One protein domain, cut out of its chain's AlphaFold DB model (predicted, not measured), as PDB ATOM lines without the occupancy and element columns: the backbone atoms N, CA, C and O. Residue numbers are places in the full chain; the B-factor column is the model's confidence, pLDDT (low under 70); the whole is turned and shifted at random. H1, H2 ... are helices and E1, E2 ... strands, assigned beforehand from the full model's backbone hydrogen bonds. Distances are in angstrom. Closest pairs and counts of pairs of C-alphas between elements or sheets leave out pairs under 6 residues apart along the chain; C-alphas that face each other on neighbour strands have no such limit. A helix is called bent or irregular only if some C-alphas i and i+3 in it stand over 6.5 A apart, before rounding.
ATOM      1  N   TYR A  25     120.539  97.828 155.073       72.06
ATOM      2  CA  TYR A  25     119.988  98.655 154.012       72.06
ATOM      3  C   TYR A  25     119.574  97.757 152.850       72.06
ATOM      4  O   TYR A  25     120.418  97.106 152.246       72.06
ATOM      5  N   LEU A  26     118.279  97.729 152.527       71.94
ATOM      6  CA  LEU A  26     117.792  97.138 151.279       71.94
ATOM      7  C   LEU A  26     117.312  98.279 150.383       71.94
ATOM      8  O   LEU A  26     116.265  98.895 150.613       71.94
ATOM      9  N   GLY A  27     118.128  98.606 149.382       73.75
ATOM     10  CA  GLY A  27     117.927  99.776 148.534       73.75
ATOM     11  C   GLY A  27     117.948 101.066 149.360       73.75
ATOM     12  O   GLY A  27     118.908 101.349 150.069       73.75
ATOM     13  N   ASN A  28     116.863 101.840 149.301       70.06
ATOM     14  CA  ASN A  28     116.734 103.101 150.045       70.06
ATOM     15  C   ASN A  28     116.121 102.929 151.448       70.06
ATOM     16  O   ASN A  28     115.865 103.925 152.129       70.06
ATOM     17  N   LYS A  29     115.831 101.693 151.874       68.12
ATOM     18  CA  LYS A  29     115.177 101.408 153.155       68.12
ATOM     19  C   LYS A  29     116.198 100.908 154.167       68.12
ATOM     20  O   LYS A  29     116.939  99.970 153.892       68.12
ATOM     21  N   LYS A  30     116.222 101.556 155.333       74.38
ATOM     22  CA  LYS A  30     117.039 101.175 156.486       74.38
ATOM     23  C   LYS A  30     116.191 100.348 157.443       74.38
ATOM     24  O   LYS A  30     115.125 100.796 157.858       74.38
ATOM     25  N   PHE A  31     116.707  99.199 157.829       71.81
ATOM     26  CA  PHE A  31     116.075  98.273 158.743       71.81
ATOM     27  C   PHE A  31     116.972  98.047 159.955       71.81
ATOM     28  O   PHE A  31     118.192  97.932 159.836       71.81
ATOM     29  N   ASP A  32     116.361  98.049 161.135       71.81
ATOM     30  CA  ASP A  32     117.070  97.788 162.381       71.81
ATOM     31  C   ASP A  32     117.248  96.278 162.560       71.81
ATOM     32  O   ASP A  32     116.274  95.533 162.654       71.81
ATOM     33  N   THR A  33     118.501  95.835 162.579       68.75
ATOM     34  CA  THR A  33     118.882  94.430 162.764       68.75
ATOM     35  C   THR A  33     119.034  94.056 164.235       68.75
ATOM     36  O   THR A  33     119.249  92.887 164.545       68.75
ATOM     37  N   GLY A  34     118.892  95.024 165.152       66.69
ATOM     38  CA  GLY A  34     118.859  94.791 166.593       66.69
ATOM     39  C   GLY A  34     117.556  94.149 167.080       66.69
ATOM     40  O   GLY A  34     117.536  93.568 168.161       66.69
ATOM     41  N   ASN A  35     116.479  94.200 166.286       67.88
ATOM     42  CA  ASN A  35     115.219  93.521 166.587       67.88
ATOM     43  C   ASN A  35     115.152  92.173 165.845       67.88
ATOM     44  O   ASN A  35     115.171  92.107 164.614       67.88
ATOM     45  N   ARG A  36     115.041  91.075 166.599       68.38
ATOM     46  CA  ARG A  36     114.967  89.718 166.042       68.38
ATOM     47  C   ARG A  36     113.742  89.508 165.146       68.38
ATOM     48  O   ARG A  36     113.884  88.938 164.068       68.38
ATOM     49  N   ALA A  37     112.567  89.984 165.559       71.00
ATOM     50  CA  ALA A  37     111.338  89.851 164.772       71.00
ATOM     51  C   ALA A  37     111.462  90.577 163.426       71.00
ATOM     52  O   ALA A  37     110.968  90.119 162.397       71.00
ATOM     53  N   MET A  38     112.199  91.687 163.433       70.44
ATOM     54  CA  MET A  38     112.475  92.481 162.250       70.44
ATOM     55  C   MET A  38     113.376  91.738 161.255       70.44
ATOM     56  O   MET A  38     113.061  91.666 160.068       70.44
ATOM     57  N   MET A  39     114.455  91.121 161.738       74.44
ATOM     58  CA  MET A  39     115.317  90.266 160.914       74.44
ATOM     59  C   MET A  39     114.565  89.059 160.346       74.44
ATOM     60  O   MET A  39     114.688  88.768 159.157       74.44
ATOM     61  N   GLU A  40     113.748  88.386 161.160       72.81
ATOM     62  CA  GLU A  40     112.930  87.251 160.715       72.81
ATOM     63  C   GLU A  40     111.947  87.666 159.607       72.81
ATOM     64  O   GLU A  40     111.830  86.969 158.599       72.81
ATOM     65  N   ALA A  41     111.312  88.836 159.729       76.69
ATOM     66  CA  ALA A  41     110.410  89.362 158.707       76.69
ATOM     67  C   ALA A  41     111.122  89.670 157.377       76.69
ATOM     68  O   ALA A  41     110.588  89.354 156.313       76.69
ATOM     69  N   ILE A  42     112.330  90.248 157.414       77.12
ATOM     70  CA  ILE A  42     113.120  90.518 156.200       77.12
ATOM     71  C   ILE A  42     113.515  89.206 155.517       77.12
ATOM     72  O   ILE A  42     113.351  89.066 154.306       77.12
ATOM     73  N   VAL A  43     114.016  88.235 156.284       77.38
ATOM     74  CA  VAL A  43     114.429  86.929 155.753       77.38
ATOM     75  C   VAL A  43     113.235  86.189 155.150       77.38
ATOM     76  O   VAL A  43     113.348  85.637 154.053       77.38
ATOM     77  N   GLN A  44     112.079  86.215 155.817       77.62
ATOM     78  CA  GLN A  44     110.854  85.604 155.310       77.62
ATOM     79  C   GLN A  44     110.395  86.270 154.009       77.62
ATOM     80  O   GLN A  44     110.146  85.574 153.029       77.62
ATOM     81  N   GLN A  45     110.369  87.605 153.961       77.94
ATOM     82  CA  GLN A  45     110.001  88.350 152.757       77.94
ATOM     83  C   GLN A  45     110.934  88.028 151.588       77.94
ATOM     84  O   GLN A  45     110.477  87.801 150.470       77.94
ATOM     85  N   CYS A  46     112.240  88.006 151.842       76.12
ATOM     86  CA  CYS A  46     113.223  87.614 150.849       76.12
ATOM     87  C   CYS A  46     112.921  86.189 150.348       76.12
ATOM     88  O   CYS A  46     112.780  85.976 149.141       76.12
ATOM     89  N   THR A  47     112.696  85.240 151.260       76.81
ATOM     90  CA  THR A  47     112.382  83.839 150.927       76.81
ATOM     91  C   THR A  47     111.136  83.726 150.057       76.81
ATOM     92  O   THR A  47     111.146  83.004 149.060       76.81
ATOM     93  N   ASP A  48     110.085  84.473 150.385       76.25
ATOM     94  CA  ASP A  48     108.843  84.494 149.618       76.25
ATOM     95  C   ASP A  48     109.059  85.076 148.214       76.25
ATOM     96  O   ASP A  48     108.617  84.482 147.230       76.25
ATOM     97  N   VAL A  49     109.825  86.168 148.093       77.62
ATOM     98  CA  VAL A  49     110.182  86.771 146.797       77.62
ATOM     99  C   VAL A  49     111.001  85.807 145.937       77.62
ATOM    100  O   VAL A  49     110.704  85.641 144.756       77.62
ATOM    101  N   ALA A  50     111.993  85.122 146.507       70.38
ATOM    102  CA  ALA A  50     112.787  84.138 145.774       70.38
ATOM    103  C   ALA A  50     111.950  82.924 145.349       70.38
ATOM    104  O   ALA A  50     112.128  82.384 144.253       70.38
ATOM    105  N   ARG A  51     110.992  82.511 146.187       70.06
ATOM    106  CA  ARG A  51     110.051  81.440 145.858       70.06
ATOM    107  C   ARG A  51     109.116  81.841 144.722       70.06
ATOM    108  O   ARG A  51     108.855  81.014 143.850       70.06
ATOM    109  N   ASP A  52     108.642  83.081 144.704       66.50
ATOM    110  CA  ASP A  52     107.778  83.598 143.644       66.50
ATOM    111  C   ASP A  52     108.533  83.783 142.321       66.50
ATOM    112  O   ASP A  52     108.006  83.387 141.278       66.50
ATOM    113  N   THR A  53     109.787  84.254 142.329       61.97
ATOM    114  CA  THR A  53     110.613  84.278 141.107       61.97
ATOM    115  C   THR A  53     110.917  82.862 140.607       61.97
ATOM    116  O   THR A  53     110.779  82.575 139.415       61.97
ATOM    117  N   GLY A  54     111.259  81.934 141.511       54.84
ATOM    118  CA  GLY A  54     111.502  80.529 141.175       54.84
ATOM    119  C   GLY A  54     110.257  79.813 140.640       54.84
ATOM    120  O   GLY A  54     110.359  78.954 139.765       54.84
ATOM    121  N   SER A 111     107.231  96.452 150.982       64.56
ATOM    122  CA  SER A 111     106.883  96.643 149.574       64.56
ATOM    123  C   SER A 111     108.085  97.175 148.789       64.56
ATOM    124  O   SER A 111     108.707  98.172 149.161       64.56
ATOM    125  N   GLY A 112     108.429  96.513 147.684       65.44
ATOM    126  CA  GLY A 112     109.567  96.892 146.839       65.44
ATOM    127  C   GLY A 112     110.897  96.227 147.200       65.44
ATOM    128  O   GLY A 112     111.888  96.497 146.525       65.44
ATOM    129  N   ILE A 113     110.931  95.340 148.204       70.50
ATOM    130  CA  ILE A 113     112.044  94.396 148.362       70.50
ATOM    131  C   ILE A 113     111.974  93.400 147.201       70.50
ATOM    132  O   ILE A 113     110.986  92.686 147.036       70.50
ATOM    133  N   SER A 114     113.010  93.395 146.368       71.50
ATOM    134  CA  SER A 114     113.167  92.475 145.246       71.50
ATOM    135  C   SER A 114     114.273  91.469 145.535       71.50
ATOM    136  O   SER A 114     115.125  91.689 146.397       71.50
ATOM    137  N   GLU A 115     114.296  90.380 144.772       69.75
ATOM    138  CA  GLU A 115     115.318  89.340 144.902       69.75
ATOM    139  C   GLU A 115     116.739  89.911 144.780       69.75
ATOM    140  O   GLU A 115     117.622  89.535 145.543       69.75
ATOM    141  N   GLY A 116     116.943  90.882 143.883       65.62
ATOM    142  CA  GLY A 116     118.231  91.552 143.707       65.62
ATOM    143  C   GLY A 116     118.686  92.318 144.950       65.62
ATOM    144  O   GLY A 116     119.865  92.276 145.280       65.62
ATOM    145  N   LEU A 117     117.758  92.948 145.680       72.81
ATOM    146  CA  LEU A 117     118.082  93.632 146.934       72.81
ATOM    147  C   LEU A 117     118.423  92.630 148.042       72.81
ATOM    148  O   LEU A 117     119.357  92.866 148.799       72.81
ATOM    149  N   CYS A 118     117.715  91.499 148.113       73.25
ATOM    150  CA  CYS A 118     118.035  90.425 149.059       73.25
ATOM    151  C   CYS A 118     119.419  89.817 148.778       73.25
ATOM    152  O   CYS A 118     120.202  89.618 149.705       73.25
ATOM    153  N   GLN A 119     119.754  89.599 147.502       68.69
ATOM    154  CA  GLN A 119     121.078  89.128 147.090       68.69
ATOM    155  C   GLN A 119     122.179  90.156 147.395       68.69
ATOM    156  O   GLN A 119     123.227  89.783 147.916       68.69
ATOM    157  N   GLU A 120     121.946  91.445 147.122       69.56
ATOM    158  CA  GLU A 120     122.884  92.538 147.431       69.56
ATOM    159  C   GLU A 120     123.126  92.675 148.942       69.56
ATOM    160  O   GLU A 120     124.252  92.900 149.380       69.56
ATOM    161  N   ALA A 121     122.082  92.453 149.741       65.38
ATOM    162  CA  ALA A 121     122.142  92.413 151.198       65.38
ATOM    163  C   ALA A 121     122.809  91.140 151.759       65.38
ATOM    164  O   ALA A 121     122.928  91.005 152.977       65.38
ATOM    165  N   GLY A 122     123.218  90.188 150.911       62.69
ATOM    166  CA  GLY A 122     123.785  88.910 151.349       62.69
ATOM    167  C   GLY A 122     122.775  87.988 152.041       62.69
ATOM    168  O   GLY A 122     123.172  86.997 152.652       62.69
ATOM    169  N   ILE A 123     121.474  88.282 151.928       66.31
ATOM    170  CA  ILE A 123     120.383  87.407 152.364       66.31
ATOM    171  C   ILE A 123     120.161  86.396 151.243       66.31
ATOM    172  O   ILE A 123     119.280  86.530 150.393       66.31
ATOM    173  N   ILE A 124     121.066  85.426 151.206       59.69
ATOM    174  CA  ILE A 124     121.085  84.329 150.247       59.69
ATOM    175  C   ILE A 124     120.634  83.075 150.999       59.69
ATOM    176  O   ILE A 124     121.110  82.821 152.107       59.69
ATOM    177  N   TYR A 125     119.696  82.339 150.408       52.97
ATOM    178  CA  TYR A 125     119.132  81.095 150.949       52.97
ATOM    179  C   TYR A 125     120.100  79.921 150.811       52.97
ATOM    180  O   TYR A 125     120.725  79.801 149.730       52.97
TER     181      TYR A 125
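This is residues 25 to 54 and 111 to 125 of the 125 residues of an uncharacterized protein of Limimaricola cinnabarinus LL-001 (UniProt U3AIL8). One long helix, H1, makes the longest axis of this small domain, and the other parts lie to one side of it: the short helix H2 packs steeply across the second half of H1, and near the first half a small turn of chain with the short strand E1 comes before it. The printed part has 45 residues, with one named strand and two named helices in the order E1, H1, H2 along the chain, and a cut lies between H1 and H2. The class is mostly helix, and E1 pairs with no named strand. The whole is compact, with a radius of gyration of the C-alphas of 9.9 A, and its C-alphas span 30 by 20 by 19 A, only just elongated.

The printed part begins at Tyr 25, with its C-alpha at (119.988, 98.655, 154.012). E1 is residues 29 to 31, Lys 29 to Phe 31, and measures 6.5 A from first to last C-alpha. H1 is residues 36 to 54, Arg 36 to Gly 54, and measures 26.7 A; its first C-alpha is at (114.967, 89.718, 166.042) and its last at (111.502, 80.529, 141.175). After the cut, H2 is residues 115 to 120, Glu 115 to Glu 120, and measures 8.6 A, ending with C-alpha 120 at (122.884, 92.538, 147.431).

Residues 25 to 26 pair antiparallel with residues 29 to 30 of E1, a pairing too short for residues 25 to 26 to make a named strand. A tight link of 4 residues joins E1 to H1. The closest C-alphas of E1 and H1 are those of Phe 31 and Met 38, 7.7 A apart, the one pair within 8 A. H2 and H1 touch, with 5 pairs of C-alphas within 8 A, and H1 touches H2 with residues 46 to 53 alone. Their closest C-alphas are those of Ala 50 and Glu 115, 5.9 A apart. The two helices run opposite ways at a steep tilt of 55 degrees. E1 and H2 are apart. Neither helix is bent. In H1 and H2 every O i to N i+4 pair is within hydrogen-bond range.

The two C-alphas farthest apart are those of Gly 34 and Gly 54, at 30.1 A. Residues 55 to 110 are not printed, and C-alphas 54 and 111 on the two sides of this cut are 18.7 A apart. Of the links, that from E1 to H1 is printed whole. The printed part ends at Tyr 125, the chain's last residue. The mean pLDDT of the printed part is 70.0. The model's confidence is low, under 70, at 19 residues, among them residues 33 to 36, residues 52 to 54 and residues 119 to 125.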